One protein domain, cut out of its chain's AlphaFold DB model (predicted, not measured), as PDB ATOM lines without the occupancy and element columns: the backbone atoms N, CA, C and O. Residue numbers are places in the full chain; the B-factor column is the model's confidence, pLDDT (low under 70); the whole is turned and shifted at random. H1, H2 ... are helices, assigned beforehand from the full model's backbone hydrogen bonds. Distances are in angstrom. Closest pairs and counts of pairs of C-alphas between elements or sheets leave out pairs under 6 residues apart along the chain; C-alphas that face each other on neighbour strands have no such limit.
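AT A GLANCE: This is residues 3 to 58 of the 63 residues of the protein "DNA-binding response OmpR family regulator" of Massilia aurea (UniProt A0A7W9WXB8). There is little regular structure here: two helices, H1 then H2, stand on two sides of a body made largely of loops. The link between them, residues 20 to 29, begins at the far end of H1, near Gly 21 at one extreme of the domain, and runs back inward to H2; after H2 a long loop, residues 38 to 58, folds back. The printed part has 56 residues, two named helices and no named strand; the class is all helix, though only 21 residues are in named elements. The whole is compact, with a radius of gyration of 11.0 A and spans of 30 by 25 by 14 A.

IN THESE COORDINATES: Find C-alpha 7 at (179.363, 161.317, 102.741); from there H1, residues 7 to 19, runs 18.1 A. Then look for H2, residues 30 to 37, 10.3 A long, ending at C-alpha 37 (197.155, 167.340, 101.441).

HOW THE PARTS SIT: H1 and H2 are apart, joined by a short link of 10 residues. In both, every O i to N i+4 pair is within hydrogen-bond range.

THE WHOLE: The C-alphas farthest apart, of Gly 21 and Asn 55, are 30.3 A apart. Residues 38 to 58 hold no named element. The printed part has no cut, and no printed residue is under 70 in pLDDT.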
ATOM      1  N   ILE A   3     187.706 167.493 104.289       95.44
ATOM      2  CA  ILE A   3     187.906 166.325 105.156       95.44
ATOM      3  C   ILE A   3     186.639 166.158 106.004       95.44
ATOM      4  O   ILE A   3     186.400 166.957 106.901       95.44
ATOM      5  N   GLU A   4     185.814 165.168 105.681       95.44
ATOM      6  CA  GLU A   4     184.463 164.989 106.233       95.44
ATOM      7  C   GLU A   4     184.085 163.504 106.132       95.44
ATOM      8  O   GLU A   4     184.156 162.927 105.043       95.44
ATOM      9  N   ASP A   5     183.732 162.867 107.250       94.94
ATOM     10  CA  ASP A   5     183.405 161.435 107.289       94.94
ATOM     11  C   ASP A   5     181.945 161.160 106.892       94.94
ATOM     12  O   ASP A   5     181.620 160.059 106.430       94.94
ATOM     13  N   ASN A   6     181.072 162.167 106.981       95.62
ATOM     14  CA  ASN A   6     179.711 162.094 106.478       95.62
ATOM     15  C   ASN A   6     179.657 162.337 104.959       95.62
ATOM     16  O   ASN A   6     179.784 163.460 104.467       95.62
ATOM     17  N   GLN A   7     179.387 161.273 104.203       94.44
ATOM     18  CA  GLN A   7     179.363 161.317 102.741       94.44
ATOM     19  C   GLN A   7     178.348 162.321 102.162       94.44
ATOM     20  O   GLN A   7     178.683 163.015 101.202       94.44
ATOM     21  N   ASP A   8     177.154 162.440 102.750       96.12
ATOM     22  CA  ASP A   8     176.110 163.352 102.261       96.12
ATOM     23  C   ASP A   8     176.531 164.820 102.453       96.12
ATOM     24  O   ASP A   8     176.386 165.649 101.550       96.12
ATOM     25  N   SER A   9     177.110 165.140 103.617       95.75
ATOM     26  CA  SER A   9     177.684 166.462 103.899       95.75
ATOM     27  C   SER A   9     178.834 166.787 102.948       95.75
ATOM     28  O   SER A   9     178.877 167.884 102.381       95.75
ATOM     29  N   ALA A  10     179.748 165.835 102.737       95.88
ATOM     30  CA  ALA A  10     180.903 166.007 101.862       95.88
ATOM     31  C   ALA A  10     180.483 166.275 100.409       95.88
ATOM     32  O   ALA A  10     181.034 167.169  99.765       95.88
ATOM     33  N   GLU A  11     179.487 165.541  99.902       96.62
ATOM     34  CA  GLU A  11     178.949 165.729  98.552       96.62
ATOM     35  C   GLU A  11     178.267 167.094  98.410       96.62
ATOM     36  O   GLU A  11     178.547 167.834  97.464       96.62
ATOM     37  N   MET A  12     177.426 167.478  99.375       97.31
ATOM     38  CA  MET A  12     176.734 168.769  99.355       97.31
ATOM     39  C   MET A  12     177.714 169.950  99.368       97.31
ATOM     40  O   MET A  12     177.569 170.892  98.581       97.31
ATOM     41  N   LEU A  13     178.723 169.902 100.241       96.69
ATOM     42  CA  LEU A  13     179.769 170.924 100.324       96.69
ATOM     43  C   LEU A  13     180.649 170.936  99.072       96.69
ATOM     44  O   LEU A  13     181.000 172.013  98.584       96.69
ATOM     45  N   GLY A  14     180.966 169.758  98.530       97.31
ATOM     46  CA  GLY A  14     181.706 169.615  97.282       97.31
ATOM     47  C   GLY A  14     180.990 170.298  96.123       97.31
ATOM     48  O   GLY A  14     181.559 171.198  95.512       97.31
ATOM     49  N   MET A  15     179.712 169.974  95.908       97.62
ATOM     50  CA  MET A  15     178.892 170.606  94.870       97.62
ATOM     51  C   MET A  15     178.819 172.128  95.030       97.62
ATOM     52  O   MET A  15     178.893 172.855  94.039       97.62
ATOM     53  N   LEU A  16     178.687 172.635  96.262       97.62
ATOM     54  CA  LEU A  16     178.654 174.075  96.516       97.62
ATOM     55  C   LEU A  16     179.976 174.748  96.124       97.62
ATOM     56  O   LEU A  16     179.964 175.787  95.466       97.62
ATOM     57  N   LEU A  17     181.114 174.184  96.523       97.19
ATOM     58  CA  LEU A  17     182.425 174.749  96.206       97.19
ATOM     59  C   LEU A  17     182.729 174.658  94.703       97.19
ATOM     60  O   LEU A  17     183.192 175.638  94.118       97.19
ATOM     61  N   GLU A  18     182.403 173.538  94.061       97.56
ATOM     62  CA  GLU A  18     182.532 173.374  92.609       97.56
ATOM     63  C   GLU A  18     181.660 174.373  91.843       97.56
ATOM     64  O   GLU A  18     182.126 175.004  90.894       97.56
ATOM     65  N   PHE A  19     180.422 174.600  92.293       97.88
ATOM     66  CA  PHE A  19     179.534 175.615  91.719       97.88
ATOM     67  C   PHE A  19     180.120 177.034  91.814       97.88
ATOM     68  O   PHE A  19     179.889 177.860  90.932       97.88
ATOM     69  N   ASN A  20     180.916 177.314  92.849       97.25
ATOM     70  CA  ASN A  20     181.643 178.577  93.009       97.25
ATOM     71  C   ASN A  20     182.981 178.619  92.239       97.25
ATOM     72  O   ASN A  20     183.719 179.598  92.346       97.25
ATOM     73  N   GLY A  21     183.291 177.599  91.431       97.50
ATOM     74  CA  GLY A  21     184.469 177.553  90.564       97.50
ATOM     75  C   GLY A  21     185.726 176.971  91.214       97.50
ATOM     76  O   GLY A  21     186.815 177.125  90.662       97.50
ATOM     77  N   HIS A  22     185.603 176.314  92.369       97.75
ATOM     78  CA  HIS A  22     186.726 175.644  93.023       97.75
ATOM     79  C   HIS A  22     186.932 174.221  92.491       97.75
ATOM     80  O   HIS A  22     185.979 173.526  92.149       97.75
ATOM     81  N   VAL A  23     188.183 173.754  92.490       96.50
ATOM     82  CA  VAL A  23     188.496 172.328  92.329       96.50
ATOM     83  C   VAL A  23     188.470 171.684  93.709       96.50
ATOM     84  O   VAL A  23     189.199 172.101  94.613       96.50
ATOM     85  N   VAL A  24     187.620 170.675  93.886       96.69
ATOM     86  CA  VAL A  24     187.414 170.041  95.186       96.69
ATOM     87  C   VAL A  24     188.046 168.654  95.210       96.69
ATOM     88  O   VAL A  24     187.808 167.813  94.351       96.69
ATOM     89  N   TYR A  25     188.837 168.413  96.250       96.62
ATOM     90  CA  TYR A  25     189.338 167.095  96.628       96.62
ATOM     91  C   TYR A  25     188.708 166.711  97.963       96.62
ATOM     92  O   TYR A  25     188.682 167.554  98.863       96.62
ATOM     93  N   GLY A  26     188.226 165.475  98.091       94.94
ATOM     94  CA  GLY A  26     187.580 164.966  99.303       94.94
ATOM     95  C   GLY A  26     188.370 163.839  99.967       94.94
ATOM     96  O   GLY A  26     188.956 162.998  99.282       94.94
ATOM     97  N   ALA A  27     188.352 163.811 101.296       95.56
ATOM     98  CA  ALA A  27     188.833 162.717 102.129       95.56
ATOM     99  C   ALA A  27     187.807 162.410 103.230       95.56
ATOM    100  O   ALA A  27     187.203 163.324 103.780       95.56
ATOM    101  N   ASN A  28     187.632 161.129 103.559       94.75
ATOM    102  CA  ASN A  28     186.632 160.653 104.524       94.75
ATOM    103  C   ASN A  28     187.199 160.367 105.925       94.75
ATOM    104  O   ASN A  28     186.534 159.759 106.757       94.75
ATOM    105  N   SER A  29     188.457 160.730 106.158       94.00
ATOM    106  CA  SER A  29     189.136 160.586 107.440       94.00
ATOM    107  C   SER A  29     190.261 161.608 107.534       94.00
ATOM    108  O   SER A  29     190.801 162.042 106.506       94.00
ATOM    109  N   GLY A  30     190.659 161.973 108.753       93.81
ATOM    110  CA  GLY A  30     191.752 162.922 108.956       93.81
ATOM    111  C   GLY A  30     193.066 162.401 108.378       93.81
ATOM    112  O   GLY A  30     193.797 163.125 107.704       93.81
ATOM    113  N   SER A  31     193.330 161.102 108.533       94.06
ATOM    114  CA  SER A  31     194.544 160.453 108.022       94.06
ATOM    115  C   SER A  31     194.614 160.441 106.495       94.06
ATOM    116  O   SER A  31     195.675 160.710 105.918       94.06
ATOM    117  N   ALA A  32     193.489 160.178 105.826       94.69
ATOM    118  CA  ALA A  32     193.390 160.281 104.377       94.69
ATOM    119  C   ALA A  32     193.569 161.735 103.922       94.69
ATOM    120  O   ALA A  32     194.309 161.982 102.968       94.69
ATOM    121  N   GLY A  33     192.963 162.685 104.642       94.06
ATOM    122  CA  GLY A  33     193.074 164.118 104.386       94.06
ATOM    123  C   GLY A  33     194.516 164.616 104.445       94.06
ATOM    124  O   GLY A  33     194.996 165.196 103.477       94.06
ATOM    125  N   LEU A  34     195.248 164.301 105.515       93.56
ATOM    126  CA  LEU A  34     196.662 164.668 105.669       93.56
ATOM    127  C   LEU A  34     197.550 164.032 104.589       93.56
ATOM    128  O   LEU A  34     198.396 164.696 103.988       93.56
ATOM    129  N   SER A  35     197.336 162.747 104.288       94.75
ATOM    130  CA  SER A  35     198.065 162.052 103.218       94.75
ATOM    131  C   SER A  35     197.828 162.697 101.853       94.75
ATOM    132  O   SER A  35     198.760 162.806 101.052       94.75
ATOM    133  N   LEU A  36     196.598 163.130 101.580       94.56
ATOM    134  CA  LEU A  36     196.232 163.769 100.324       94.56
ATOM    135  C   LEU A  36     196.773 165.205 100.255       94.56
ATOM    136  O   LEU A  36     197.363 165.577  99.244       94.56
ATOM    137  N   ALA A  37     196.650 165.973 101.339       93.25
ATOM    138  CA  ALA A  37     197.155 167.340 101.441       93.25
ATOM    139  C   ALA A  37     198.680 167.405 101.280       93.25
ATOM    140  O   ALA A  37     199.187 168.312 100.641       93.25
ATOM    141  N   SER A  38     199.419 166.390 101.745       92.75
ATOM    142  CA  SER A  38     200.876 166.315 101.534       92.75
ATOM    143  C   SER A  38     201.305 166.115 100.070       92.75
ATOM    144  O   SER A  38     202.479 166.281  99.741       92.75
ATOM    145  N   LYS A  39     200.379 165.707  99.193       95.06
ATOM    146  CA  LYS A  39     200.645 165.369  97.781       95.06
ATOM    147  C   LYS A  39     200.036 166.365  96.803       95.06
ATOM    148  O   LYS A  39     200.412 166.356  95.633       95.06
ATOM    149  N   LEU A  40     199.064 167.148  97.256       93.19
ATOM    150  CA  LEU A  40     198.322 168.094  96.440       93.19
ATOM    151  C   LEU A  40     198.679 169.518  96.848       93.19
ATOM    152  O   LEU A  40     198.786 169.818  98.031       93.19
ATOM    153  N   ASP A  41     198.801 170.395  95.860       91.19
ATOM    154  CA  ASP A  41     198.900 171.829  96.097       91.19
ATOM    155  C   ASP A  41     197.480 172.373  96.297       91.19
ATOM    156  O   ASP A  41     196.719 172.518  95.339       91.19
ATOM    157  N   VAL A  42     197.070 172.530  97.558       93.62
ATOM    158  CA  VAL A  42     195.724 172.986  97.928       93.62
ATOM    159  C   VAL A  42     195.785 174.355  98.587       93.62
ATOM    160  O   VAL A  42     196.536 174.558  99.534       93.62
ATOM    161  N   ASP A  43     194.936 175.277  98.135       94.88
ATOM    162  CA  ASP A  43     194.896 176.639  98.684       94.88
ATOM    163  C   ASP A  43     194.303 176.691 100.101       94.88
ATOM    164  O   ASP A  43     194.654 177.551 100.908       94.88
ATOM    165  N   PHE A  44     193.361 175.789 100.401       93.06
ATOM    166  CA  PHE A  44     192.729 175.678 101.713       93.06
ATOM    167  C   PHE A  44     192.162 174.279 101.977       93.06
ATOM    168  O   PHE A  44     191.811 173.520 101.060       93.06
ATOM    169  N   VAL A  45     192.014 173.966 103.264       93.56
ATOM    170  CA  VAL A  45     191.377 172.748 103.769       93.56
ATOM    171  C   VAL A  45     190.179 173.133 104.632       93.56
ATOM    172  O   VAL A  45     190.286 173.979 105.514       93.56
ATOM    173  N   LEU A  46     189.039 172.502 104.365       94.00
ATOM    174  CA  LEU A  46     187.847 172.542 105.198       94.00
ATOM    175  C   LEU A  46     187.711 171.169 105.857       94.00
ATOM    176  O   LEU A  46     187.552 170.174 105.157       94.00
ATOM    177  N   THR A  47     187.847 171.108 107.179       92.81
ATOM    178  CA  THR A  47     187.834 169.855 107.945       92.81
ATOM    179  C   THR A  47     186.688 169.858 108.938       92.81
ATOM    180  O   THR A  47     186.432 170.886 109.570       92.81
ATOM    181  N   ASP A  48     186.037 168.712 109.100       91.38
ATOM    182  CA  ASP A  48     185.183 168.476 110.252       91.38
ATOM    183  C   ASP A  48     186.034 168.368 111.531       91.38
ATOM    184  O   ASP A  48     187.205 167.968 111.496       91.38
ATOM    185  N   LEU A  49     185.451 168.778 112.655       86.81
ATOM    186  CA  LEU A  49     186.063 168.712 113.983       86.81
ATOM    187  C   LEU A  49     185.798 167.362 114.666       86.81
ATOM    188  O   LEU A  49     186.475 167.031 115.634       86.81
ATOM    189  N   GLY A  50     184.809 166.596 114.198       85.62
ATOM    190  CA  GLY A  50     184.340 165.356 114.812       85.62
ATOM    191  C   GLY A  50     184.913 164.074 114.209       85.62
ATOM    192  O   GLY A  50     184.295 163.022 114.371       85.62
ATOM    193  N   LEU A  51     186.063 164.136 113.529       88.56
ATOM    194  CA  LEU A  51     186.598 162.992 112.789       88.56
ATOM    195  C   LEU A  51     186.872 161.782 113.708       88.56
ATOM    196  O   LEU A  51     187.488 161.921 114.767       88.56
ATOM    197  N   PRO A  52     186.467 160.562 113.310       87.88
ATOM    198  CA  PRO A  52     186.536 159.387 114.179       87.88
ATOM    199  C   PRO A  52     187.958 158.842 114.375       87.88
ATOM    200  O   PRO A  52     188.191 158.067 115.305       87.88
ATOM    201  N   ASP A  53     188.902 159.184 113.492       91.50
ATOM    202  CA  ASP A  53     190.240 158.586 113.448       91.50
ATOM    203  C   ASP A  53     191.349 159.441 114.077       91.50
ATOM    204  O   ASP A  53     192.434 158.915 114.336       91.50
ATOM    205  N   MET A  54     191.109 160.729 114.345       85.25
ATOM    206  CA  MET A  54     192.080 161.613 114.998       85.25
ATOM    207  C   MET A  54     191.446 162.864 115.598       85.25
ATOM    208  O   MET A  54     190.342 163.249 115.234       85.25
ATOM    209  N   ASN A  55     192.177 163.517 116.503       83.81
ATOM    210  CA  ASN A  55     191.745 164.783 117.079       83.81
ATOM    211  C   ASN A  55     191.902 165.935 116.070       83.81
ATOM    212  O   ASN A  55     192.893 166.021 115.343       83.81
ATOM    213  N   GLU A  56     190.956 166.867 116.089       77.06
ATOM    214  CA  GLU A  56     190.916 168.062 115.254       77.06
ATOM    215  C   GLU A  56     192.187 168.924 115.362       77.06
ATOM    216  O   GLU A  56     192.660 169.492 114.374       77.06
ATOM    217  N   ILE A  57     192.804 168.978 116.547       84.69
ATOM    218  CA  ILE A  57     194.046 169.723 116.780       84.69
ATOM    219  C   ILE A  57     195.221 169.079 116.038       84.69
ATOM    220  O   ILE A  57     196.119 169.790 115.578       84.69
ATOM    221  N   ASP A  58     195.236 167.751 115.914       86.31
ATOM    222  CA  ASP A  58     196.318 167.034 115.242       86.31
ATOM    223  C   ASP A  58     196.276 167.271 113.728       86.31
ATOM    224  O   ASP A  58     197.327 167.478 113.121       86.31
TER     225      ASP A  58